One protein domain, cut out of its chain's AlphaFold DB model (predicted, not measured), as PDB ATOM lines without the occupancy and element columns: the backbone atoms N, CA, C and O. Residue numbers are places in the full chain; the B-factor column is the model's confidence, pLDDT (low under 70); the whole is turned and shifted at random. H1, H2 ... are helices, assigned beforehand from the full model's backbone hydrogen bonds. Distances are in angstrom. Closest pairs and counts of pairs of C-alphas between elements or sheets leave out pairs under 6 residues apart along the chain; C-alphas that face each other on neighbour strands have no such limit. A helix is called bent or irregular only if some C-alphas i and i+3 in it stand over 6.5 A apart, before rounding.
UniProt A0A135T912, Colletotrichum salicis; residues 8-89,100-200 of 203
ATOM      1  N   THR A   8    -105.063 172.668 -49.217       87.38
ATOM      2  CA  THR A   8    -104.568 173.901 -48.592       87.38
ATOM      3  C   THR A   8    -104.147 173.667 -47.140       87.38
ATOM      4  O   THR A   8    -103.181 174.284 -46.699       87.38
ATOM      5  N   ARG A   9    -104.800 172.758 -46.398       87.62
ATOM      6  CA  ARG A   9    -104.345 172.371 -45.047       87.62
ATOM      7  C   ARG A   9    -102.976 171.691 -45.074       87.62
ATOM      8  O   ARG A   9    -102.102 172.076 -44.301       87.62
ATOM      9  N   LEU A  10    -102.780 170.724 -45.970       88.50
ATOM     10  CA  LEU A  10    -101.493 170.040 -46.126       88.50
ATOM     11  C   LEU A  10    -100.393 171.017 -46.565       88.50
ATOM     12  O   LEU A  10     -99.299 171.025 -46.006       88.50
ATOM     13  N   TYR A  11    -100.713 171.893 -47.515       87.50
ATOM     14  CA  TYR A  11     -99.813 172.934 -47.994       87.50
ATOM     15  C   TYR A  11     -99.426 173.922 -46.879       87.50
ATOM     16  O   TYR A  11     -98.248 174.210 -46.690       87.50
ATOM     17  N   GLN A  12    -100.395 174.380 -46.076       87.12
ATOM     18  CA  GLN A  12    -100.156 175.246 -44.912       87.12
ATOM     19  C   GLN A  12     -99.260 174.589 -43.864       87.12
ATOM     20  O   GLN A  12     -98.374 175.248 -43.317       87.12
ATOM     21  N   PHE A  13     -99.485 173.303 -43.586       86.56
ATOM     22  CA  PHE A  13     -98.642 172.538 -42.674       86.56
ATOM     23  C   PHE A  13     -97.191 172.506 -43.172       86.56
ATOM     24  O   PHE A  13     -96.279 172.856 -42.422       86.56
ATOM     25  N   GLY A  14     -96.985 172.180 -44.453       85.56
ATOM     26  CA  GLY A  14     -95.659 172.169 -45.073       85.56
ATOM     27  C   GLY A  14     -94.975 173.538 -45.043       85.56
ATOM     28  O   GLY A  14     -93.825 173.641 -44.621       85.56
ATOM     29  N   LEU A  15     -95.692 174.604 -45.412       84.94
ATOM     30  CA  LEU A  15     -95.150 175.964 -45.413       84.94
ATOM     31  C   LEU A  15     -94.726 176.441 -44.027       84.94
ATOM     32  O   LEU A  15     -93.671 177.056 -43.902       84.94
ATOM     33  N   ARG A  16     -95.514 176.155 -42.984       81.94
ATOM     34  CA  ARG A  16     -95.200 176.608 -41.621       81.94
ATOM     35  C   ARG A  16     -93.827 176.121 -41.158       81.94
ATOM     36  O   ARG A  16     -93.101 176.867 -40.512       81.94
ATOM     37  N   HIS A  17     -93.474 174.883 -41.490       76.75
ATOM     38  CA  HIS A  17     -92.165 174.330 -41.159       76.75
ATOM     39  C   HIS A  17     -91.097 174.749 -42.172       76.75
ATOM     40  O   HIS A  17     -90.015 175.173 -41.777       76.75
ATOM     41  N   GLY A  18     -91.407 174.676 -43.468       81.00
ATOM     42  CA  GLY A  18     -90.443 174.940 -44.536       81.00
ATOM     43  C   GLY A  18     -89.972 176.392 -44.591       81.00
ATOM     44  O   GLY A  18     -88.770 176.637 -44.642       81.00
ATOM     45  N   VAL A  19     -90.897 177.355 -44.534       82.81
ATOM     46  CA  VAL A  19     -90.581 178.787 -44.681       82.81
ATOM     47  C   VAL A  19     -89.764 179.299 -43.501       82.81
ATOM     48  O   VAL A  19     -88.835 180.076 -43.697       82.81
ATOM     49  N   ARG A  20     -90.064 178.848 -42.276       81.25
ATOM     50  CA  ARG A  20     -89.296 179.252 -41.093       81.25
ATOM     51  C   ARG A  20     -87.842 178.803 -41.204       81.25
ATOM     52  O   ARG A  20     -86.948 179.629 -41.060       81.25
ATOM     53  N   THR A  21     -87.622 177.519 -41.462       82.44
ATOM     54  CA  THR A  21     -86.282 176.942 -41.613       82.44
ATOM     55  C   THR A  21     -85.501 177.648 -42.719       82.44
ATOM     56  O   THR A  21     -84.388 178.113 -42.484       82.44
ATOM     57  N   TYR A  22     -86.143 177.834 -43.875       84.06
ATOM     58  CA  TYR A  22     -85.553 178.531 -45.011       84.06
ATOM     59  C   TYR A  22     -85.171 179.979 -44.678       84.06
ATOM     60  O   TYR A  22     -84.055 180.398 -44.963       84.06
ATOM     61  N   ASN A  23     -86.054 180.748 -44.034       86.88
ATOM     62  CA  ASN A  23     -85.776 182.149 -43.709       86.88
ATOM     63  C   ASN A  23     -84.672 182.304 -42.654       86.88
ATOM     64  O   ASN A  23     -83.888 183.247 -42.748       86.88
ATOM     65  N   MET A  24     -84.593 181.396 -41.673       84.69
ATOM     66  CA  MET A  24     -83.493 181.368 -40.699       84.69
ATOM     67  C   MET A  24     -82.152 181.175 -41.418       84.69
ATOM     68  O   MET A  24     -81.261 182.013 -41.291       84.69
ATOM     69  N   GLU A  25     -82.043 180.143 -42.260       83.94
ATOM     70  CA  GLU A  25     -80.840 179.874 -43.070       83.94
ATOM     71  C   GLU A  25     -80.463 181.055 -43.920       83.94
ATOM     72  O   GLU A  25     -79.323 181.516 -43.916       83.94
ATOM     73  N   PHE A  26     -81.452 181.526 -44.663       86.81
ATOM     74  CA  PHE A  26     -81.274 182.578 -45.621       86.81
ATOM     75  C   PHE A  26     -80.776 183.853 -44.944       86.81
ATOM     76  O   PHE A  26     -79.838 184.472 -45.436       86.81
ATOM     77  N   SER A  27     -81.301 184.189 -43.761       88.31
ATOM     78  CA  SER A  27     -80.806 185.325 -42.979       88.31
ATOM     79  C   SER A  27     -79.336 185.184 -42.559       88.31
ATOM     80  O   SER A  27     -78.608 186.179 -42.554       88.31
ATOM     81  N   TRP A  28     -78.878 183.963 -42.264       85.06
ATOM     82  CA  TRP A  28     -77.506 183.696 -41.835       85.06
ATOM     83  C   TRP A  28     -76.494 183.851 -42.977       85.06
ATOM     84  O   TRP A  28     -75.503 184.562 -42.813       85.06
ATOM     85  N   TRP A  29     -76.733 183.225 -44.136       86.25
ATOM     86  CA  TRP A  29     -75.745 183.220 -45.225       86.25
ATOM     87  C   TRP A  29     -75.880 184.405 -46.184       86.25
ATOM     88  O   TRP A  29     -74.869 184.882 -46.699       86.25
ATOM     89  N   ALA A  30     -77.103 184.886 -46.442       89.19
ATOM     90  CA  ALA A  30     -77.308 186.025 -47.334       89.19
ATOM     91  C   ALA A  30     -76.929 187.344 -46.651       89.19
ATOM     92  O   ALA A  30     -76.547 188.287 -47.335       89.19
ATOM     93  N   HIS A  31     -77.006 187.398 -45.317       89.62
ATOM     94  CA  HIS A  31     -76.626 188.531 -44.478       89.62
ATOM     95  C   HIS A  31     -77.214 189.879 -44.942       89.62
ATOM     96  O   HIS A  31     -78.393 190.142 -44.720       89.62
ATOM     97  N   ASP A  32     -76.394 190.743 -45.541       94.44
ATOM     98  CA  ASP A  32     -76.740 192.070 -46.062       94.44
ATOM     99  C   ASP A  32     -77.260 192.033 -47.510       94.44
ATOM    100  O   ASP A  32     -77.698 193.053 -48.036       94.44
ATOM    101  N   CYS A  33     -77.213 190.866 -48.149       95.25
ATOM    102  CA  CYS A  33     -77.675 190.585 -49.504       95.25
ATOM    103  C   CYS A  33     -78.965 189.746 -49.496       95.25
ATOM    104  O   CYS A  33     -79.165 188.913 -50.380       95.25
ATOM    105  N   ALA A  34     -79.815 189.888 -48.480       93.50
ATOM    106  CA  ALA A  34     -81.082 189.173 -48.419       93.50
ATOM    107  C   ALA A  34     -82.091 189.701 -49.468       93.50
ATOM    108  O   ALA A  34     -81.883 190.730 -50.106       93.50
ATOM    109  N   LEU A  35     -83.198 188.986 -49.641       92.25
ATOM    110  CA  LEU A  35     -84.261 189.235 -50.613       92.25
ATOM    111  C   LEU A  35     -85.590 189.474 -49.880       92.25
ATOM    112  O   LEU A  35     -85.696 189.196 -48.685       92.25
ATOM    113  N   TYR A  36     -86.609 189.965 -50.584       91.06
ATOM    114  CA  TYR A  36     -87.980 190.038 -50.071       91.06
ATOM    115  C   TYR A  36     -88.987 189.579 -51.128       91.06
ATOM    116  O   TYR A  36     -88.683 189.582 -52.316       91.06
ATOM    117  N   TRP A  37     -90.185 189.203 -50.677       89.06
ATOM    118  CA  TRP A  37     -91.216 188.545 -51.493       89.06
ATOM    119  C   TRP A  37     -92.476 189.410 -51.650       89.06
ATOM    120  O   TRP A  37     -93.598 188.961 -51.437       89.06
ATOM    121  N   GLY A  38     -92.297 190.709 -51.895       87.38
ATOM    122  CA  GLY A  38     -93.385 191.671 -52.130       87.38
ATOM    123  C   GLY A  38     -94.241 192.074 -50.915       87.38
ATOM    124  O   GLY A  38     -95.037 193.005 -51.016       87.38
ATOM    125  N   HIS A  39     -94.093 191.432 -49.753       89.69
ATOM    126  CA  HIS A  39     -94.849 191.755 -48.535       89.69
ATOM    127  C   HIS A  39     -94.018 191.554 -47.261       89.69
ATOM    128  O   HIS A  39     -92.900 191.048 -47.303       89.69
ATOM    129  N   ASN A  40     -94.574 191.960 -46.108       90.44
ATOM    130  CA  ASN A  40     -93.898 191.919 -44.801       90.44
ATOM    131  C   ASN A  40     -92.497 192.568 -44.828       90.44
ATOM    132  O   ASN A  40     -91.584 192.126 -44.135       90.44
ATOM    133  N   ALA A  41     -92.341 193.618 -45.637       91.94
ATOM    134  CA  ALA A  41     -91.082 194.306 -45.878       91.94
ATOM    135  C   ALA A  41     -91.173 195.773 -45.439       91.94
ATOM    136  O   ALA A  41     -92.208 196.422 -45.590       91.94
ATOM    137  N   ILE A  42     -90.067 196.297 -44.913       94.12
ATOM    138  CA  ILE A  42     -89.892 197.722 -44.619       94.12
ATOM    139  C   ILE A  42     -88.824 198.243 -45.571       94.12
ATOM    140  O   ILE A  42     -87.687 197.775 -45.549       94.12
ATOM    141  N   ILE A  43     -89.192 199.214 -46.404       95.56
ATOM    142  CA  ILE A  43     -88.344 199.711 -47.488       95.56
ATOM    143  C   ILE A  43     -88.095 201.207 -47.297       95.56
ATOM    144  O   ILE A  43     -89.015 201.983 -47.030       95.56
ATOM    145  N   ARG A  44     -86.837 201.634 -47.459       96.56
ATOM    146  CA  ARG A  44     -86.487 203.061 -47.504       96.56
ATOM    147  C   ARG A  44     -86.896 203.626 -48.860       96.56
ATOM    148  O   ARG A  44     -86.209 203.410 -49.850       96.56
ATOM    149  N   THR A  45     -87.988 204.379 -48.887       96.75
ATOM    150  CA  THR A  45     -88.611 204.889 -50.120       96.75
ATOM    151  C   THR A  45     -87.669 205.713 -50.997       96.75
ATOM    152  O   THR A  45     -87.638 205.499 -52.204       96.75
ATOM    153  N   LYS A  46     -86.864 206.611 -50.409       97.44
ATOM    154  CA  LYS A  46     -85.889 207.426 -51.157       97.44
ATOM    155  C   LYS A  46     -84.860 206.556 -51.887       97.44
ATOM    156  O   LYS A  46     -84.716 206.666 -53.097       97.44
ATOM    157  N   ALA A  47     -84.208 205.655 -51.157       97.06
ATOM    158  CA  ALA A  47     -83.217 204.736 -51.710       97.06
ATOM    159  C   ALA A  47     -83.825 203.802 -52.765       97.06
ATOM    160  O   ALA A  47     -83.235 203.566 -53.814       97.06
ATOM    161  N   PHE A  48     -85.037 203.312 -52.507       96.69
ATOM    162  CA  PHE A  48     -85.771 202.481 -53.449       96.69
ATOM    163  C   PHE A  48     -86.029 203.220 -54.763       96.69
ATOM    164  O   PHE A  48     -85.713 202.706 -55.830       96.69
ATOM    165  N   HIS A  49     -86.515 204.458 -54.694       96.69
ATOM    166  CA  HIS A  49     -86.735 205.282 -55.878       96.69
ATOM    167  C   HIS A  49     -85.440 205.556 -56.662       96.69
ATOM    168  O   HIS A  49     -85.446 205.515 -57.889       96.69
ATOM    169  N   GLU A  50     -84.331 205.804 -55.965       97.19
ATOM    170  CA  GLU A  50     -83.033 206.115 -56.579       97.19
ATOM    171  C   GLU A  50     -82.362 204.892 -57.228       97.19
ATOM    172  O   GLU A  50     -81.670 205.038 -58.236       97.19
ATOM    173  N   HIS A  51     -82.555 203.688 -56.677       96.81
ATOM    174  CA  HIS A  51     -81.769 202.509 -57.064       96.81
ATOM    175  C   HIS A  51     -82.559 201.376 -57.717       96.81
ATOM    176  O   HIS A  51     -81.952 200.575 -58.425       96.81
ATOM    177  N   CYS A  52     -83.877 201.290 -57.516       95.75
ATOM    178  CA  CYS A  52     -84.687 200.124 -57.898       95.75
ATOM    179  C   CYS A  52     -85.469 200.304 -59.204       95.75
ATOM    180  O   CYS A  52     -86.417 199.573 -59.470       95.75
ATOM    181  N   MET A  53     -85.066 201.254 -60.051       92.81
ATOM    182  CA  MET A  53     -85.639 201.390 -61.390       92.81
ATOM    183  C   MET A  53     -85.158 200.234 -62.275       92.81
ATOM    184  O   MET A  53     -84.055 200.261 -62.826       92.81
ATOM    185  N   LEU A  54     -85.986 199.194 -62.378       93.94
ATOM    186  CA  LEU A  54     -85.677 197.996 -63.150       93.94
ATOM    187  C   LEU A  54     -85.748 198.257 -64.665       93.94
ATOM    188  O   LEU A  54     -86.635 198.980 -65.136       93.94
ATOM    189  N   PRO A  55     -84.848 197.648 -65.459       92.75
ATOM    190  CA  PRO A  55     -84.886 197.777 -66.906       92.75
ATOM    191  C   PRO A  55     -86.080 197.021 -67.498       92.75
ATOM    192  O   PRO A  55     -86.542 196.007 -66.972       92.75
ATOM    193  N   LYS A  56     -86.540 197.475 -68.666       94.75
ATOM    194  CA  LYS A  56     -87.415 196.671 -69.523       94.75
ATOM    195  C   LYS A  56     -86.549 195.715 -70.337       94.75
ATOM    196  O   LYS A  56     -85.667 196.159 -71.071       94.75
ATOM    197  N   LEU A  57     -86.813 194.419 -70.229       94.62
ATOM    198  CA  LEU A  57     -86.054 193.397 -70.937       94.62
ATOM    199  C   LEU A  57     -86.336 193.453 -72.445       94.62
ATOM    200  O   LEU A  57     -87.489 193.668 -72.846       94.62
ATOM    201  N   PRO A  58     -85.314 193.253 -73.295       93.31
ATOM    202  CA  PRO A  58     -85.491 193.244 -74.739       93.31
ATOM    203  C   PRO A  58     -86.343 192.050 -75.193       93.31
ATOM    204  O   PRO A  58     -86.405 191.013 -74.538       93.31
ATOM    205  N   GLY A  59     -86.975 192.185 -76.359       92.00
ATOM    206  CA  GLY A  59     -87.777 191.122 -76.964       92.00
ATOM    207  C   GLY A  59     -89.242 191.102 -76.517       92.00
ATOM    208  O   GLY A  59     -89.763 192.056 -75.937       92.00
ATOM    209  N   LYS A  60     -89.931 190.011 -76.865       89.38
ATOM    210  CA  LYS A  60     -91.351 189.789 -76.560       89.38
ATOM    211  C   LYS A  60     -91.499 188.845 -75.354       89.38
ATOM    212  O   LYS A  60     -90.580 188.067 -75.084       89.38
ATOM    213  N   PRO A  61     -92.644 188.875 -74.650       85.38
ATOM    214  CA  PRO A  61     -92.988 187.841 -73.678       85.38
ATOM    215  C   PRO A  61     -92.840 186.429 -74.284       85.38
ATOM    216  O   PRO A  61     -93.067 186.272 -75.488       85.38
ATOM    217  N   PRO A  62     -92.472 185.406 -73.489       86.12
ATOM    218  CA  PRO A  62     -92.492 185.392 -72.022       86.12
ATOM    219  C   PRO A  62     -91.198 185.853 -71.327       86.12
ATOM    220  O   PRO A  62     -91.243 186.124 -70.133       86.12
ATOM    221  N   LEU A  63     -90.073 185.953 -72.049       89.19
ATOM    222  CA  LEU A  63     -88.760 186.292 -71.469       89.19
ATOM    223  C   LEU A  63     -88.430 187.791 -71.533       89.19
ATOM    224  O   LEU A  63     -87.699 188.297 -70.688       89.19
ATOM    225  N   GLY A  64     -88.969 188.504 -72.526       90.19
ATOM    226  CA  GLY A  64     -88.810 189.952 -72.678       90.19
ATOM    227  C   GLY A  64     -89.955 190.758 -72.058       90.19
ATOM    228  O   GLY A  64     -90.984 190.210 -71.663       90.19
ATOM    229  N   GLY A  65     -89.810 192.084 -72.040       93.31
ATOM    230  CA  GLY A  65     -90.820 193.010 -71.528       93.31
ATOM    231  C   GLY A  65     -90.569 193.465 -70.090       93.31
ATOM    232  O   GLY A  65     -89.429 193.552 -69.641       93.31
ATOM    233  N   TYR A  66     -91.638 193.844 -69.391       93.25
ATOM    234  CA  TYR A  66     -91.534 194.247 -67.990       93.25
ATOM    235  C   TYR A  66     -91.232 193.035 -67.111       93.25
ATOM    236  O   TYR A  66     -91.741 191.937 -67.350       93.25
ATOM    237  N   ILE A  67     -90.399 193.262 -66.099       93.00
ATOM    238  CA  ILE A  67     -90.087 192.259 -65.089       93.00
ATOM    239  C   ILE A  67     -91.329 192.065 -64.230       93.00
ATOM    240  O   ILE A  67     -91.897 193.026 -63.714       93.00
ATOM    241  N   LEU A  68     -91.760 190.817 -64.123       89.94
ATOM    242  CA  LEU A  68     -92.976 190.449 -63.415       89.94
ATOM    243  C   LEU A  68     -92.721 190.372 -61.895       89.94
ATOM    244  O   LEU A  68     -93.307 191.147 -61.135       89.94
ATOM    245  N   SER A  69     -91.776 189.525 -61.461       86.69
ATOM    246  CA  SER A  69     -91.326 189.433 -60.059       86.69
ATOM    247  C   SER A  69     -90.156 190.391 -59.829       86.69
ATOM    248  O   SER A  69     -88.989 190.053 -60.040       86.69
ATOM    249  N   HIS A  70     -90.509 191.629 -59.491       92.31
ATOM    250  CA  HIS A  70     -89.602 192.761 -59.300       92.31
ATOM    251  C   HIS A  70     -88.942 192.750 -57.917       92.31
ATOM    252  O   HIS A  70     -87.757 193.040 -57.811       92.31
ATOM    253  N   ASP A  71     -89.680 192.334 -56.895       93.69
ATOM    254  CA  ASP A  71     -89.282 192.266 -55.488       93.69
ATOM    255  C   ASP A  71     -87.863 191.725 -55.225       93.69
ATOM    256  O   ASP A  71     -87.038 192.397 -54.598       93.69
ATOM    257  N   LEU A  72     -87.531 190.544 -55.752       93.06
ATOM    258  CA  LEU A  72     -86.206 189.947 -55.562       93.06
ATOM    259  C   LEU A  72     -85.111 190.810 -56.203       93.06
ATOM    260  O   LEU A  72     -84.045 191.012 -55.620       93.06
ATOM    261  N   LEU A  73     -85.372 191.345 -57.396       95.31
ATOM    262  CA  LEU A  73     -84.397 192.152 -58.128       95.31
ATOM    263  C   LEU A  73     -84.210 193.527 -57.497       95.31
ATOM    264  O   LEU A  73     -83.093 194.037 -57.458       95.31
ATOM    265  N   GLU A  74     -85.276 194.104 -56.956       96.25
ATOM    266  CA  GLU A  74     -85.240 195.366 -56.226       96.25
ATOM    267  C   GLU A  74     -84.365 195.246 -54.976       96.25
ATOM    268  O   GLU A  74     -83.536 196.116 -54.730       96.25
ATOM    269  N   ALA A  75     -84.432 194.131 -54.240       95.94
ATOM    270  CA  ALA A  75     -83.516 193.871 -53.127       95.94
ATOM    271  C   ALA A  75     -82.042 193.837 -53.578       95.94
ATOM    272  O   ALA A  75     -81.167 194.443 -52.953       95.94
ATOM    273  N   MET A  76     -81.761 193.181 -54.708       96.38
ATOM    274  CA  MET A  76     -80.413 193.138 -55.285       96.38
ATOM    275  C   MET A  76     -79.951 194.522 -55.768       96.38
ATOM    276  O   MET A  76     -78.776 194.869 -55.638       96.38
ATOM    277  N   PHE A  77     -80.867 195.334 -56.299       97.12
ATOM    278  CA  PHE A  77     -80.595 196.694 -56.764       97.12
ATOM    279  C   PHE A  77     -80.375 197.661 -55.595       97.12
ATOM    280  O   PHE A  77     -79.456 198.480 -55.660       97.12
ATOM    281  N   MET A  78     -81.114 197.510 -54.492       97.50
ATOM    282  CA  MET A  78     -80.814 198.176 -53.220       97.50
ATOM    283  C   MET A  78     -79.392 197.844 -52.769       97.50
ATOM    284  O   MET A  78     -78.627 198.750 -52.425       97.50
ATOM    285  N   ARG A  79     -79.004 196.561 -52.845       97.00
ATOM    286  CA  ARG A  79     -77.658 196.136 -52.454       97.00
ATOM    287  C   ARG A  79     -76.565 196.715 -53.337       97.00
ATOM    288  O   ARG A  79     -75.532 197.144 -52.816       97.00
ATOM    289  N   ARG A  80     -76.810 196.785 -54.648       96.62
ATOM    290  CA  ARG A  80     -75.953 197.491 -55.612       96.62
ATOM    291  C   ARG A  80     -75.837 198.986 -55.293       96.62
ATOM    292  O   ARG A  80     -74.760 199.547 -55.453       96.62
ATOM    293  N   GLY A  81     -76.909 199.610 -54.808       96.25
ATOM    294  CA  GLY A  81     -76.939 201.006 -54.356       96.25
ATOM    295  C   GLY A  81     -76.239 201.274 -53.018       96.25
ATOM    296  O   GLY A  81     -76.253 202.407 -52.548       96.25
ATOM    297  N   GLY A  82     -75.634 200.259 -52.389       96.50
ATOM    298  CA  GLY A  82     -74.920 200.394 -51.115       96.50
ATOM    299  C   GLY A  82     -75.796 200.241 -49.869       96.50
ATOM    300  O   GLY A  82     -75.313 200.464 -48.762       96.50
ATOM    301  N   TYR A  83     -77.060 199.840 -50.022       97.38
ATOM    302  CA  TYR A  83     -77.964 199.586 -48.902       97.38
ATOM    303  C   TYR A  83     -77.982 198.107 -48.533       97.38
ATOM    304  O   TYR A  83     -77.918 197.238 -49.392       97.38
ATOM    305  N   GLU A  84     -78.125 197.806 -47.250       96.12
ATOM    306  CA  GLU A  84     -78.311 196.426 -46.810       96.12
ATOM    307  C   GLU A  84     -79.762 195.981 -47.020       96.12
ATOM    308  O   GLU A  84     -80.704 196.702 -46.676       96.12
ATOM    309  N   ALA A  85     -79.934 194.763 -47.523       95.12
ATOM    310  CA  ALA A  85     -81.194 194.042 -47.510       95.12
ATOM    311  C   ALA A  85     -81.070 192.892 -46.503       95.12
ATOM    312  O   ALA A  85     -80.171 192.060 -46.607       95.12
ATOM    313  N   ARG A  86     -81.950 192.859 -45.496       94.19
ATOM    314  CA  ARG A  86     -81.907 191.867 -44.413       94.19
ATOM    315  C   ARG A  86     -83.262 191.196 -44.247       94.19
ATOM    316  O   ARG A  86     -84.287 191.872 -44.204       94.19
ATOM    317  N   VAL A  87     -83.248 189.875 -44.093       91.62
ATOM    318  CA  VAL A  87     -84.417 189.093 -43.677       91.62
ATOM    319  C   VAL A  87     -84.331 188.882 -42.176       91.62
ATOM    320  O   VAL A  87     -83.334 188.375 -41.669       91.62
ATOM    321  N   LEU A  88     -85.384 189.276 -41.465       90.19
ATOM    322  CA  LEU A  88     -85.548 188.969 -40.051       90.19
ATOM    323  C   LEU A  88     -86.449 187.738 -39.944       90.19
ATOM    324  O   LEU A  88     -87.631 187.837 -40.284       90.19
ATOM    325  N   PRO A  89     -85.942 186.585 -39.477       85.88
ATOM    326  CA  PRO A  89     -86.716 185.350 -39.423       85.88
ATOM    327  C   PRO A  89     -87.631 185.314 -38.185       85.88
ATOM    328  O   PRO A  89     -87.652 184.366 -37.401       85.88
ATOM    329  N   PRO A 100    -106.215 178.231 -52.660       85.88
ATOM    330  CA  PRO A 100    -107.365 177.500 -52.127       85.88
ATOM    331  C   PRO A 100    -107.519 176.104 -52.751       85.88
ATOM    332  O   PRO A 100    -108.118 175.212 -52.143       85.88
ATOM    333  N   THR A 101    -106.960 175.901 -53.948       89.75
ATOM    334  CA  THR A 101    -107.001 174.633 -54.683       89.75
ATOM    335  C   THR A 101    -105.633 174.269 -55.259       89.75
ATOM    336  O   THR A 101    -104.751 175.116 -55.409       89.75
ATOM    337  N   PHE A 102    -105.477 172.996 -55.625       89.81
ATOM    338  CA  PHE A 102    -104.285 172.514 -56.318       89.81
ATOM    339  C   PHE A 102    -104.090 173.186 -57.688       89.81
ATOM    340  O   PHE A 102    -102.971 173.537 -58.045       89.81
ATOM    341  N   LEU A 103    -105.172 173.435 -58.433       92.31
ATOM    342  CA  LEU A 103    -105.090 174.118 -59.729       92.31
ATOM    343  C   LEU A 103    -104.619 175.570 -59.585       92.31
ATOM    344  O   LEU A 103    -103.837 176.046 -60.407       92.31
ATOM    345  N   ASP A 104    -105.054 176.269 -58.535       91.38
ATOM    346  CA  ASP A 104    -104.594 177.636 -58.269       91.38
ATOM    347  C   ASP A 104    -103.125 177.672 -57.858       91.38
ATOM    348  O   ASP A 104    -102.391 178.568 -58.276       91.38
ATOM    349  N   PHE A 105    -102.680 176.668 -57.098       91.25
ATOM    350  CA  PHE A 105    -101.264 176.467 -56.819       91.25
ATOM    351  C   PHE A 105    -100.470 176.286 -58.121       91.25
ATOM    352  O   PHE A 105     -99.544 177.053 -58.360       91.25
ATOM    353  N   LEU A 106    -100.883 175.380 -59.017       93.19
ATOM    354  CA  LEU A 106    -100.193 175.155 -60.295       93.19
ATOM    355  C   LEU A 106    -100.105 176.417 -61.162       93.19
ATOM    356  O   LEU A 106     -99.054 176.703 -61.729       93.19
ATOM    357  N   ARG A 107    -101.182 177.209 -61.250       93.81
ATOM    358  CA  ARG A 107    -101.155 178.491 -61.980       93.81
ATOM    359  C   ARG A 107    -100.140 179.469 -61.393       93.81
ATOM    360  O   ARG A 107     -99.532 180.232 -62.140       93.81
ATOM    361  N   ARG A 108     -99.986 179.481 -60.066       91.69
ATOM    362  CA  ARG A 108     -98.992 180.321 -59.392       91.69
ATOM    363  C   ARG A 108     -97.573 179.834 -59.673       91.69
ATOM    364  O   ARG A 108     -96.750 180.651 -60.061       91.69
ATOM    365  N   GLU A 109     -97.324 178.530 -59.582       92.06
ATOM    366  CA  GLU A 109     -96.010 177.945 -59.888       92.06
ATOM    367  C   GLU A 109     -95.593 178.186 -61.346       92.06
ATOM    368  O   GLU A 109     -94.454 178.553 -61.611       92.06
ATOM    369  N   LEU A 110     -96.517 178.053 -62.308       91.88
ATOM    370  CA  LEU A 110     -96.232 178.340 -63.722       91.88
ATOM    371  C   LEU A 110     -95.846 179.802 -63.949       91.88
ATOM    372  O   LEU A 110     -94.953 180.088 -64.748       91.88
ATOM    373  N   ARG A 111     -96.500 180.719 -63.230       92.31
ATOM    374  CA  ARG A 111     -96.133 182.131 -63.247       92.31
ATOM    375  C   ARG A 111     -94.725 182.305 -62.690       92.31
ATOM    376  O   ARG A 111     -93.874 182.777 -63.421       92.31
ATOM    377  N   TRP A 112     -94.441 181.831 -61.479       91.31
ATOM    378  CA  TRP A 112     -93.105 181.942 -60.879       91.31
ATOM    379  C   TRP A 112     -91.999 181.309 -61.729       91.31
ATOM    380  O   TRP A 112     -90.902 181.861 -61.813       91.31
ATOM    381  N   CYS A 113     -92.286 180.198 -62.411       92.88
ATOM    382  CA  CYS A 113     -91.380 179.598 -63.384       92.88
ATOM    383  C   CYS A 113     -91.075 180.577 -64.526       92.88
ATOM    384  O   CYS A 113     -89.910 180.876 -64.791       92.88
ATOM    385  N   GLN A 114     -92.110 181.140 -65.159       92.06
ATOM    386  CA  GLN A 114     -91.948 182.141 -66.212       92.06
ATOM    387  C   GLN A 114     -91.163 183.369 -65.727       92.06
ATOM    388  O   GLN A 114     -90.255 183.830 -66.416       92.06
ATOM    389  N   GLU A 115     -91.509 183.896 -64.555       91.44
ATOM    390  CA  GLU A 115     -90.887 185.086 -63.966       91.44
ATOM    391  C   GLU A 115     -89.406 184.841 -63.667       91.44
ATOM    392  O   GLU A 115     -88.555 185.655 -64.016       91.44
ATOM    393  N   THR A 116     -89.078 183.668 -63.125       93.12
ATOM    394  CA  THR A 116     -87.692 183.265 -62.862       93.12
ATOM    395  C   THR A 116     -86.869 183.199 -64.145       93.12
ATOM    396  O   THR A 116     -85.704 183.595 -64.156       93.12
ATOM    397  N   MET A 117     -87.464 182.759 -65.258       93.62
ATOM    398  CA  MET A 117     -86.776 182.747 -66.552       93.62
ATOM    399  C   MET A 117     -86.475 184.155 -67.084       93.62
ATOM    400  O   MET A 117     -85.691 184.282 -68.018       93.62
ATOM    401  N   GLN A 118     -87.013 185.227 -66.499       94.75
ATOM    402  CA  GLN A 118     -86.601 186.589 -66.844       94.75
ATOM    403  C   GLN A 118     -85.258 186.978 -66.206       94.75
ATOM    404  O   GLN A 118     -84.653 187.952 -66.634       94.75
ATOM    405  N   TYR A 119     -84.743 186.235 -65.219       94.81
ATOM    406  CA  TYR A 119     -83.580 186.659 -64.426       94.81
ATOM    407  C   TYR A 119     -82.216 186.444 -65.094       94.81
ATOM    408  O   TYR A 119     -81.199 186.846 -64.533       94.81
ATOM    409  N   TRP A 120     -82.152 185.877 -66.303       93.81
ATOM    410  CA  TRP A 120     -80.882 185.624 -67.002       93.81
ATOM    411  C   TRP A 120     -79.992 186.863 -67.136       93.81
ATOM    412  O   TRP A 120     -78.777 186.760 -66.971       93.81
ATOM    413  N   PHE A 121     -80.574 188.041 -67.386       93.06
ATOM    414  CA  PHE A 121     -79.800 189.279 -67.535       93.06
ATOM    415  C   PHE A 121     -79.056 189.672 -66.248       93.06
ATOM    416  O   PHE A 121     -77.976 190.252 -66.314       93.06
ATOM    417  N   MET A 122     -79.571 189.297 -65.072       95.25
ATOM    418  CA  MET A 122     -78.924 189.598 -63.790       95.25
ATOM    419  C   MET A 122     -77.570 188.899 -63.637       95.25
ATOM    420  O   MET A 122     -76.722 189.354 -62.868       95.25
ATOM    421  N   LEU A 123     -77.335 187.816 -64.386       94.44
ATOM    422  CA  LEU A 123     -76.050 187.119 -64.389       94.44
ATOM    423  C   LEU A 123     -74.931 187.947 -65.025       94.44
ATOM    424  O   LEU A 123     -73.770 187.714 -64.689       94.44
ATOM    425  N   SER A 124     -75.252 188.921 -65.880       93.50
ATOM    426  CA  SER A 124     -74.292 189.826 -66.531       93.50
ATOM    427  C   SER A 124     -74.478 191.300 -66.152       93.50
ATOM    428  O   SER A 124     -73.581 192.099 -66.407       93.50
ATOM    429  N   GLU A 125     -75.568 191.654 -65.470       95.06
ATOM    430  CA  GLU A 125     -75.880 193.026 -65.054       95.06
ATOM    431  C   GLU A 125     -74.752 193.649 -64.203       95.06
ATOM    432  O   GLU A 125     -74.355 193.058 -63.194       95.06
ATOM    433  N   PRO A 126     -74.204 194.827 -64.551       94.44
ATOM    434  CA  PRO A 126     -73.100 195.434 -63.809       94.44
ATOM    435  C   PRO A 126     -73.452 195.821 -62.363       94.44
ATOM    436  O   PRO A 126     -74.571 196.226 -62.042       94.44
ATOM    437  N   GLY A 127     -72.461 195.720 -61.472       94.88
ATOM    438  CA  GLY A 127     -72.571 196.155 -60.072       94.88
ATOM    439  C   GLY A 127     -73.373 195.230 -59.149       94.88
ATOM    440  O   GLY A 127     -73.443 195.490 -57.951       94.88
ATOM    441  N   ILE A 128     -73.956 194.141 -59.661       96.50
ATOM    442  CA  ILE A 128     -74.628 193.142 -58.820       96.50
ATOM    443  C   ILE A 128     -73.600 192.378 -57.981       96.50
ATOM    444  O   ILE A 128     -72.623 191.840 -58.517       96.50
ATOM    445  N   HIS A 129     -73.855 192.323 -56.671       96.12
ATOM    446  CA  HIS A 129     -72.992 191.677 -55.686       96.12
ATOM    447  C   HIS A 129     -72.858 190.165 -55.967       96.12
ATOM    448  O   HIS A 129     -73.843 189.540 -56.372       96.12
ATOM    449  N   PRO A 130     -71.688 189.533 -55.729       94.56
ATOM    450  CA  PRO A 130     -71.493 188.106 -56.003       94.56
ATOM    451  C   PRO A 130     -72.521 187.192 -55.320       94.56
ATOM    452  O   PRO A 130     -73.020 186.259 -55.943       94.56
ATOM    453  N   ILE A 131     -72.895 187.506 -54.075       93.62
ATOM    454  CA  ILE A 131     -73.930 186.775 -53.325       93.62
ATOM    455  C   ILE A 131     -75.295 186.871 -54.020       93.62
ATOM    456  O   ILE A 131     -75.965 185.859 -54.202       93.62
ATOM    457  N   SER A 132     -75.678 188.058 -54.494       95.00
ATOM    458  CA  SER A 132     -76.918 188.248 -55.253       95.00
ATOM    459  C   SER A 132     -76.903 187.497 -56.588       95.00
ATOM    460  O   SER A 132     -77.897 186.877 -56.953       95.00
ATOM    461  N   ARG A 133     -75.767 187.456 -57.303       94.88
ATOM    462  CA  ARG A 133     -75.641 186.627 -58.522       94.88
ATOM    463  C   ARG A 133     -75.782 185.140 -58.221       94.88
ATOM    464  O   ARG A 133     -76.423 184.420 -58.982       94.88
ATOM    465  N   PHE A 134     -75.202 184.686 -57.114       92.12
ATOM    466  CA  PHE A 134     -75.356 183.309 -56.665       92.12
ATOM    467  C   PHE A 134     -76.828 182.980 -56.370       92.12
ATOM    468  O   PHE A 134     -77.320 181.957 -56.833       92.12
ATOM    469  N   GLN A 135     -77.572 183.880 -55.722       92.31
ATOM    470  CA  GLN A 135     -79.018 183.719 -55.506       92.31
ATOM    471  C   GLN A 135     -79.811 183.637 -56.819       92.31
ATOM    472  O   GLN A 135     -80.717 182.812 -56.940       92.31
ATOM    473  N   VAL A 136     -79.459 184.442 -57.832       93.88
ATOM    474  CA  VAL A 136     -80.058 184.337 -59.178       93.88
ATOM    475  C   VAL A 136     -79.810 182.951 -59.766       93.88
ATOM    476  O   VAL A 136     -80.743 182.314 -60.256       93.88
ATOM    477  N   TYR A 137     -78.576 182.450 -59.674       91.56
ATOM    478  CA  TYR A 137     -78.235 181.106 -60.133       91.56
ATOM    479  C   TYR A 137     -79.043 180.021 -59.400       91.56
ATOM    480  O   TYR A 137     -79.605 179.133 -60.043       91.56
ATOM    481  N   GLN A 138     -79.179 180.112 -58.074       88.50
ATOM    482  CA  GLN A 138     -80.005 179.183 -57.289       88.50
ATOM    483  C   GLN A 138     -81.482 179.212 -57.713       88.50
ATOM    484  O   GLN A 138     -82.135 178.173 -57.837       88.50
ATOM    485  N   THR A 139     -82.007 180.403 -57.992       90.44
ATOM    486  CA  THR A 139     -83.405 180.574 -58.403       90.44
ATOM    487  C   THR A 139     -83.640 179.969 -59.792       90.44
ATOM    488  O   THR A 139     -84.550 179.160 -59.968       90.44
ATOM    489  N   LEU A 140     -82.759 180.249 -60.760       91.62
ATOM    490  CA  LEU A 140     -82.810 179.661 -62.106       91.62
ATOM    491  C   LEU A 140     -82.706 178.129 -62.074       91.62
ATOM    492  O   LEU A 140     -83.497 177.429 -62.711       91.62
ATOM    493  N   THR A 141     -81.753 177.596 -61.305       88.50
ATOM    494  CA  THR A 141     -81.515 176.148 -61.207       88.50
ATOM    495  C   THR A 141     -82.666 175.387 -60.557       88.50
ATOM    496  O   THR A 141     -82.836 174.210 -60.860       88.50
ATOM    497  N   THR A 142     -83.510 176.041 -59.753       86.31
ATOM    498  CA  THR A 142     -84.702 175.405 -59.168       86.31
ATOM    499  C   THR A 142     -85.671 174.916 -60.251       86.31
ATOM    500  O   THR A 142     -86.097 173.763 -60.207       86.31
ATOM    501  N   TYR A 143     -85.972 175.737 -61.263       89.00
ATOM    502  CA  TYR A 143     -86.885 175.345 -62.348       89.00
ATOM    503  C   TYR A 143     -86.188 174.568 -63.467       89.00
ATOM    504  O   TYR A 143     -86.761 173.618 -64.002       89.00
ATOM    505  N   ILE A 144     -84.933 174.909 -63.789       87.56
ATOM    506  CA  ILE A 144     -84.142 174.148 -64.771       87.56
ATOM    507  C   ILE A 144     -83.932 172.715 -64.273       87.56
ATOM    508  O   ILE A 144     -84.161 171.766 -65.016       87.56
ATOM    509  N   GLY A 145     -83.568 172.548 -63.000       83.75
ATOM    510  CA  GLY A 145     -83.382 171.240 -62.379       83.75
ATOM    511  C   GLY A 145     -84.653 170.392 -62.424       83.75
ATOM    512  O   GLY A 145     -84.590 169.222 -62.791       83.75
ATOM    513  N   GLN A 146     -85.820 170.985 -62.145       84.62
ATOM    514  CA  GLN A 146     -87.107 170.290 -62.270       84.62
ATOM    515  C   GLN A 146     -87.380 169.824 -63.709       84.62
ATOM    516  O   GLN A 146     -87.768 168.671 -63.911       84.62
ATOM    517  N   ALA A 147     -87.128 170.671 -64.713       86.19
ATOM    518  CA  ALA A 147     -87.264 170.288 -66.118       86.19
ATOM    519  C   ALA A 147     -86.302 169.144 -66.495       86.19
ATOM    520  O   ALA A 147     -86.717 168.168 -67.122       86.19
ATOM    521  N   CYS A 148     -85.044 169.209 -66.045       83.44
ATOM    522  CA  CYS A 148     -84.058 168.143 -66.234       83.44
ATOM    523  C   CYS A 148     -84.495 166.815 -65.589       83.44
ATOM    524  O   CYS A 148     -84.276 165.755 -66.175       83.44
ATOM    525  N   CYS A 149     -85.136 166.843 -64.417       81.44
ATOM    526  CA  CYS A 149     -85.669 165.643 -63.763       81.44
ATOM    527  C   CYS A 149     -86.815 164.991 -64.557       81.44
ATOM    528  O   CYS A 149     -86.881 163.763 -64.659       81.44
ATOM    529  N   VAL A 150     -87.705 165.795 -65.150       86.12
ATOM    530  CA  VAL A 150     -88.787 165.281 -66.007       86.12
ATOM    531  C   VAL A 150     -88.215 164.649 -67.273       86.12
ATOM    532  O   VAL A 150     -88.557 163.510 -67.589       86.12
ATOM    533  N   LEU A 151     -87.303 165.345 -67.958       84.06
ATOM    534  CA  LEU A 151     -86.626 164.814 -69.147       84.06
ATOM    535  C   LEU A 151     -85.897 163.504 -68.845       84.06
ATOM    536  O   LEU A 151     -85.930 162.588 -69.663       84.06
ATOM    537  N   MET A 152     -85.320 163.381 -67.649       79.00
ATOM    538  CA  MET A 152     -84.710 162.132 -67.209       79.00
ATOM    539  C   MET A 152     -85.675 160.989 -67.053       79.00
ATOM    540  O   MET A 152     -85.391 159.873 -67.474       79.00
ATOM    541  N   THR A 153     -86.801 161.261 -66.407       82.44
ATOM    542  CA  THR A 153     -87.809 160.234 -66.179       82.44
ATOM    543  C   THR A 153     -88.312 159.714 -67.526       82.44
ATOM    544  O   THR A 153     -88.423 158.508 -67.712       82.44
ATOM    545  N   LEU A 154     -88.520 160.607 -68.500       84.31
ATOM    546  CA  LEU A 154     -88.899 160.241 -69.866       84.31
ATOM    547  C   LEU A 154     -87.798 159.459 -70.597       84.31
ATOM    548  O   LEU A 154     -88.102 158.449 -71.226       84.31
ATOM    549  N   ALA A 155     -86.535 159.878 -70.485       80.69
ATOM    550  CA  ALA A 155     -85.404 159.155 -71.068       80.69
ATOM    551  C   ALA A 155     -85.269 157.743 -70.476       80.69
ATOM    552  O   ALA A 155     -85.132 156.778 -71.215       80.69
ATOM    553  N   CYS A 156     -85.393 157.597 -69.155       78.81
ATOM    554  CA  CYS A 156     -85.353 156.297 -68.488       78.81
ATOM    555  C   CYS A 156     -86.499 155.383 -68.952       78.81
ATOM    556  O   CYS A 156     -86.275 154.211 -69.244       78.81
ATOM    557  N   VAL A 157     -87.716 155.922 -69.088       83.31
ATOM    558  CA  VAL A 157     -88.853 155.167 -69.637       83.31
ATOM    559  C   VAL A 157     -88.575 154.728 -71.080       83.31
ATOM    560  O   VAL A 157     -88.808 153.570 -71.407       83.31
ATOM    561  N   ALA A 158     -88.042 155.608 -71.930       82.81
ATOM    562  CA  ALA A 158     -87.731 155.280 -73.323       82.81
ATOM    563  C   ALA A 158     -86.591 154.253 -73.467       82.81
ATOM    564  O   ALA A 158     -86.658 153.380 -74.332       82.81
ATOM    565  N   GLU A 159     -85.589 154.294 -72.584       77.50
ATOM    566  CA  GLU A 159     -84.521 153.290 -72.516       77.50
ATOM    567  C   GLU A 159     -85.082 151.900 -72.182       77.50
ATOM    568  O   GLU A 159     -84.761 150.925 -72.861       77.50
ATOM    569  N   VAL A 160     -85.995 151.809 -71.206       80.62
ATOM    570  CA  VAL A 160     -86.694 150.555 -70.868       80.62
ATOM    571  C   VAL A 160     -87.530 150.031 -72.045       80.62
ATOM    572  O   VAL A 160     -87.697 148.822 -72.187       80.62
ATOM    573  N   MET A 161     -88.021 150.918 -72.914       84.81
ATOM    574  CA  MET A 161     -88.754 150.547 -74.131       84.81
ATOM    575  C   MET A 161     -87.849 150.161 -75.318       84.81
ATOM    576  O   MET A 161     -88.368 149.729 -76.346       84.81
ATOM    577  N   GLY A 162     -86.519 150.245 -75.184       78.94
ATOM    578  CA  GLY A 162     -85.558 149.711 -76.155       78.94
ATOM    579  C   GLY A 162     -85.129 150.657 -77.285       78.94
ATOM    580  O   GLY A 162     -84.674 150.173 -78.321       78.94
ATOM    581  N   GLU A 163     -85.243 151.981 -77.129       70.00
ATOM    582  CA  GLU A 163     -84.803 152.942 -78.157       70.00
ATOM    583  C   GLU A 163     -83.280 153.256 -78.090       70.00
ATOM    584  O   GLU A 163     -82.816 153.854 -77.116       70.00
ATOM    585  N   PRO A 164     -82.461 152.926 -79.120       62.09
ATOM    586  CA  PRO A 164     -80.989 153.008 -79.047       62.09
ATOM    587  C   PRO A 164     -80.399 154.425 -78.940       62.09
ATOM    588  O   PRO A 164     -79.305 154.603 -78.405       62.09
ATOM    589  N   SER A 165     -81.096 155.446 -79.449       63.78
ATOM    590  CA  SER A 165     -80.660 156.855 -79.407       63.78
ATOM    591  C   SER A 165     -80.714 157.467 -78.001       63.78
ATOM    592  O   SER A 165     -80.101 158.504 -77.750       63.78
ATOM    593  N   VAL A 166     -81.407 156.815 -77.065       61.78
ATOM    594  CA  VAL A 166     -81.639 157.306 -75.700       61.78
ATOM    595  C   VAL A 166     -80.451 157.018 -74.769       61.78
ATOM    596  O   VAL A 166     -80.238 157.742 -73.799       61.78
ATOM    597  N   ILE A 167     -79.594 156.049 -75.116       59.97
ATOM    598  CA  ILE A 167     -78.426 155.630 -74.313       59.97
ATOM    599  C   ILE A 167     -77.388 156.762 -74.159       59.97
ATOM    600  O   ILE A 167     -76.738 156.887 -73.124       59.97
ATOM    601  N   GLN A 168     -77.232 157.639 -75.157       61.59
ATOM    602  CA  GLN A 168     -76.372 158.828 -75.021       61.59
ATOM    603  C   GLN A 168     -77.033 159.938 -74.186       61.59
ATOM    604  O   GLN A 168     -76.344 160.682 -73.486       61.59
ATOM    605  N   MET A 169     -78.364 160.036 -74.226       60.00
ATOM    606  CA  MET A 169     -79.135 161.013 -73.456       60.00
ATOM    607  C   MET A 169     -79.153 160.664 -71.957       60.00
ATOM    608  O   MET A 169     -79.043 161.570 -71.130       60.00
ATOM    609  N   SER A 170     -79.184 159.374 -71.595       61.34
ATOM    610  CA  SER A 170     -79.124 158.916 -70.196       61.34
ATOM    611  C   SER A 170     -77.805 159.269 -69.491       61.34
ATOM    612  O   SER A 170     -77.784 159.443 -68.274       61.34
ATOM    613  N   LEU A 171     -76.717 159.467 -70.245       59.06
ATOM    614  CA  LEU A 171     -75.403 159.861 -69.723       59.06
ATOM    615  C   LEU A 171     -75.326 161.369 -69.420       59.06
ATOM    616  O   LEU A 171     -74.890 161.761 -68.334       59.06
ATOM    617  N   VAL A 172     -75.821 162.207 -70.343       62.06
ATOM    618  CA  VAL A 172     -75.900 163.679 -70.195       62.06
ATOM    619  C   VAL A 172     -76.837 164.079 -69.061       62.06
ATOM    620  O   VAL A 172     -76.569 165.037 -68.339       62.06
ATOM    621  N   PHE A 173     -77.917 163.326 -68.883       63.69
ATOM    622  CA  PHE A 173     -78.888 163.574 -67.836       63.69
ATOM    623  C   PHE A 173     -78.751 162.615 -66.639       63.69
ATOM    624  O   PHE A 173     -79.634 162.590 -65.793       63.69
ATOM    625  N   SER A 174     -77.660 161.855 -66.520       68.19
ATOM    626  CA  SER A 174     -77.447 160.895 -65.422       68.19
ATOM    627  C   SER A 174     -77.678 161.489 -64.022       68.19
ATOM    628  O   SER A 174     -77.619 162.690 -63.818       68.19
ATOM    629  N   TRP A 175     -77.905 160.657 -63.008       70.62
ATOM    630  CA  TRP A 175     -78.188 161.091 -61.628       70.62
ATOM    631  C   TRP A 175     -77.194 162.120 -61.037       70.62
ATOM    632  O   TRP A 175     -77.578 162.911 -60.174       70.62
ATOM    633  N   THR A 176     -75.942 162.159 -61.505       76.69
ATOM    634  CA  THR A 176     -74.879 163.024 -60.971       76.69
ATOM    635  C   THR A 176     -75.133 164.532 -61.194       76.69
ATOM    636  O   THR A 176     -75.215 165.250 -60.193       76.69
ATOM    637  N   PRO A 177     -75.300 165.060 -62.429       73.00
ATOM    638  CA  PRO A 177     -75.685 166.460 -62.645       73.00
ATOM    639  C   PRO A 177     -76.926 166.908 -61.854       73.00
ATOM    640  O   PRO A 177     -76.967 168.027 -61.348       73.00
ATOM    641  N   GLN A 178     -77.919 166.039 -61.684       70.69
ATOM    642  CA  GLN A 178     -79.172 166.346 -60.990       70.69
ATOM    643  C   GLN A 178     -78.969 166.431 -59.485       70.69
ATOM    644  O   GLN A 178     -79.533 167.324 -58.852       70.69
ATOM    645  N   LEU A 179     -78.154 165.545 -58.905       75.81
ATOM    646  CA  LEU A 179     -77.751 165.666 -57.507       75.81
ATOM    647  C   LEU A 179     -77.001 166.972 -57.269       75.81
ATOM    648  O   LEU A 179     -77.255 167.628 -56.266       75.81
ATOM    649  N   VAL A 180     -76.143 167.385 -58.205       77.69
ATOM    650  CA  VAL A 180     -75.436 168.668 -58.125       77.69
ATOM    651  C   VAL A 180     -76.425 169.835 -58.185       77.69
ATOM    652  O   VAL A 180     -76.437 170.657 -57.273       77.69
ATOM    653  N   LEU A 181     -77.310 169.888 -59.187       74.88
ATOM    654  CA  LEU A 181     -78.322 170.950 -59.316       74.88
ATOM    655  C   LEU A 181     -79.262 171.006 -58.104       74.88
ATOM    656  O   LEU A 181     -79.560 172.083 -57.591       74.88
ATOM    657  N   THR A 182     -79.683 169.842 -57.606       71.62
ATOM    658  CA  THR A 182     -80.532 169.733 -56.415       71.62
ATOM    659  C   THR A 182     -79.778 170.186 -55.172       71.62
ATOM    660  O   THR A 182     -80.320 170.961 -54.391       71.62
ATOM    661  N   ALA A 183     -78.523 169.771 -54.992       74.69
ATOM    662  CA  ALA A 183     -77.691 170.203 -53.875       74.69
ATOM    663  C   ALA A 183     -77.478 171.723 -53.890       74.69
ATOM    664  O   ALA A 183     -77.617 172.355 -52.846       74.69
ATOM    665  N   PHE A 184     -77.240 172.326 -55.061       71.62
ATOM    666  CA  PHE A 184     -77.132 173.781 -55.215       71.62
ATOM    667  C   PHE A 184     -78.436 174.513 -54.873       71.62
ATOM    668  O   PHE A 184     -78.401 175.509 -54.149       71.62
ATOM    669  N   GLY A 185     -79.585 174.002 -55.329       65.56
ATOM    670  CA  GLY A 185     -80.903 174.542 -54.969       65.56
ATOM    671  C   GLY A 185     -81.287 174.306 -53.501       65.56
ATOM    672  O   GLY A 185     -82.151 174.990 -52.957       65.56
ATOM    673  N   MET A 186     -80.646 173.345 -52.832       66.44
ATOM    674  CA  MET A 186     -80.841 173.036 -51.415       66.44
ATOM    675  C   MET A 186     -79.780 173.651 -50.497       66.44
ATOM    676  O   MET A 186     -79.843 173.446 -49.287       66.44
ATOM    677  N   PHE A 187     -78.812 174.397 -51.022       67.88
ATOM    678  CA  PHE A 187     -77.746 174.969 -50.211       67.88
ATOM    679  C   PHE A 187     -78.147 176.339 -49.624       67.88
ATOM    680  O   PHE A 187     -78.562 177.206 -50.396       67.88
ATOM    681  N   PRO A 188     -77.987 176.597 -48.305       63.28
ATOM    682  CA  PRO A 188     -77.617 175.689 -47.215       63.28
ATOM    683  C   PRO A 188     -78.807 175.355 -46.283       63.28
ATOM    684  O   PRO A 188     -78.966 175.970 -45.235       63.28
ATOM    685  N   LYS A 189     -79.591 174.319 -46.612       66.25
ATOM    686  CA  LYS A 189     -80.673 173.752 -45.771       66.25
ATOM    687  C   LYS A 189     -80.277 173.059 -44.448       66.25
ATOM    688  O   LYS A 189     -81.151 172.818 -43.623       66.25
ATOM    689  N   PRO A 190     -79.021 172.634 -44.205       69.38
ATOM    690  CA  PRO A 190     -78.689 172.007 -42.917       69.38
ATOM    691  C   PRO A 190     -78.583 172.992 -41.742       69.38
ATOM    692  O   PRO A 190     -78.840 172.615 -40.599       69.38
ATOM    693  N   ALA A 191     -78.195 174.245 -42.004       66.00
ATOM    694  CA  ALA A 191     -77.857 175.208 -40.956       66.00
ATOM    695  C   ALA A 191     -79.086 175.702 -40.170       66.00
ATOM    696  O   ALA A 191     -79.034 175.797 -38.946       66.00
ATOM    697  N   GLY A 192     -80.217 175.948 -40.830       68.31
ATOM    698  CA  GLY A 192     -81.441 176.407 -40.164       68.31
ATOM    699  C   GLY A 192     -82.250 175.278 -39.604       68.31
ATOM    700  O   GLY A 192     -82.920 175.492 -38.605       68.31
ATOM    701  N   VAL A 193     -82.168 174.068 -40.161       72.31
ATOM    702  CA  VAL A 193     -82.703 172.892 -39.463       72.31
ATOM    703  C   VAL A 193     -82.023 172.768 -38.099       72.31
ATOM    704  O   VAL A 193     -82.708 172.658 -37.083       72.31
ATOM    705  N   PHE A 194     -80.690 172.859 -38.059       74.44
ATOM    706  CA  PHE A 194     -79.937 172.828 -36.808       74.44
ATOM    707  C   PHE A 194     -80.326 173.981 -35.869       74.44
ATOM    708  O   PHE A 194     -80.591 173.759 -34.686       74.44
ATOM    709  N   GLU A 195     -80.429 175.206 -36.384       73.38
ATOM    710  CA  GLU A 195     -80.807 176.368 -35.576       73.38
ATOM    711  C   GLU A 195     -82.246 176.276 -35.047       73.38
ATOM    712  O   GLU A 195     -82.483 176.506 -33.864       73.38
ATOM    713  N   VAL A 196     -83.216 175.870 -35.869       73.00
ATOM    714  CA  VAL A 196     -84.621 175.694 -35.461       73.00
ATOM    715  C   VAL A 196     -84.751 174.624 -34.378       73.00
ATOM    716  O   VAL A 196     -85.502 174.818 -33.420       73.00
ATOM    717  N   VAL A 197     -84.012 173.516 -34.495       78.19
ATOM    718  CA  VAL A 197     -84.010 172.446 -33.486       78.19
ATOM    719  C   VAL A 197     -83.417 172.949 -32.165       78.19
ATOM    720  O   VAL A 197     -84.017 172.745 -31.107       78.19
ATOM    721  N   THR A 198     -82.287 173.659 -32.217       78.38
ATOM    722  CA  THR A 198     -81.555 174.123 -31.023       78.38
ATOM    723  C   THR A 198     -82.185 175.337 -30.333       78.38
ATOM    724  O   THR A 198     -82.042 175.491 -29.121       78.38
ATOM    725  N   THR A 199     -82.930 176.174 -31.059       69.94
ATOM    726  CA  THR A 199     -83.606 177.369 -30.512       69.94
ATOM    727  C   THR A 199     -85.053 177.123 -30.083       69.94
ATOM    728  O   THR A 199     -85.681 178.016 -29.510       69.94
ATOM    729  N   SER A 200     -85.593 175.914 -30.288       55.97
ATOM    730  CA  SER A 200     -86.988 175.578 -29.952       55.97
ATOM    731  C   SER A 200     -87.345 175.698 -28.459       55.97
ATOM    732  O   SER A 200     -88.529 175.756 -28.136       55.97
TER     733      SER A 200
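This is residues 8 to 89 and 100 to 200 of the 203 residues of a protein of Colletotrichum salicis (UniProt A0A135T912). Look first for the long helix H5: with H6 and H7 folded back beside it, it makes an arm that reaches out from a body of helices and loops round its first residues. In that body H4 crosses H5, the pair H2 and H3 lies toward the far end of the longest axis from the arm, and H8 crosses the later part of H1. The printed part has 183 residues, with eight named helices, H1 to H8 in that order, and no named strand; its class is all helix. It is only just compact, close to loose, with a radius of gyration of the C-alphas of 19.0 A, and spans 63 by 48 by 35 A.

Find C-alpha 8 at (-104.568, 173.901, -48.592); from there H1 runs through residues 8 to 30, 29.9 A long, with a kink of 28 degrees near residue 17. Next come H2, residues 45 to 51, and H3, residues 71 to 80. After the cut, H4 takes residues 102 to 123, 32.8 A long, with a kink of 27 degrees near residue 117; it is irregular, with C-alphas 118 and 121 7.3 A apart. H5 begins at C-alpha 130, (-71.493, 188.106, -56.003), and runs 43.2 A to residue 160, with a kink of 29 degrees near residue 144. H6 is residues 166 to 172, H7 residues 175 to 185, and H8 residues 189 to 199, ending at C-alpha 199, (-83.606, 177.369, -30.512).

Start at H5, the hub, which touches three helices. Its residues 133 to 143 touch H4 at a steep tilt of 58 degrees, opposite ways; the closest C-alphas, of Leu 123 and Arg 133, are 5.9 A apart. H5 and H6 form a hairpin at a shallow tilt of 21 degrees, with the C-alphas of Glu 159 and Val 166 closest at 5.9 A. H7 touches residues 138 to 149 of H5 at a shallow tilt of 30 degrees, opposite ways, closest at the C-alphas of Gln 138 and Gly 185, 5.3 A. H3 is close to H5 but not clearly touching, with the C-alphas of Met 76 and Ser 132 6.0 A apart. H2 touches H3, about perpendicular at 73 degrees, with the C-alphas of His 51 and Met 78 closest at 5.9 A. Residues 21 to 25 of H1 touch H8, about perpendicular at 83 degrees; the C-alphas of Glu 25 and Gly 192 are closest, 4.6 A apart. In H2, H3 and H7 every O i to N i+4 pair is within hydrogen-bond range; H1 has 17 of 19, H4 12 of 18, H5 26 of 27, H8 6 of 7, and H6 1 of 3, beside 3 of 4 O i to N i+3 pairs.

The two C-alphas farthest apart, of Lys 46 and Gly 162, are 62.9 A apart. Residues 90 to 99 are not printed, and C-alphas 89 and 100 stand 25.5 A apart across this cut. The links from H1 to H2 and from H2 to H3 are long. The mean pLDDT of the printed part is 85.8; look for values under 70 at residues 164 to 174, 185 to 192 and 199 to 200.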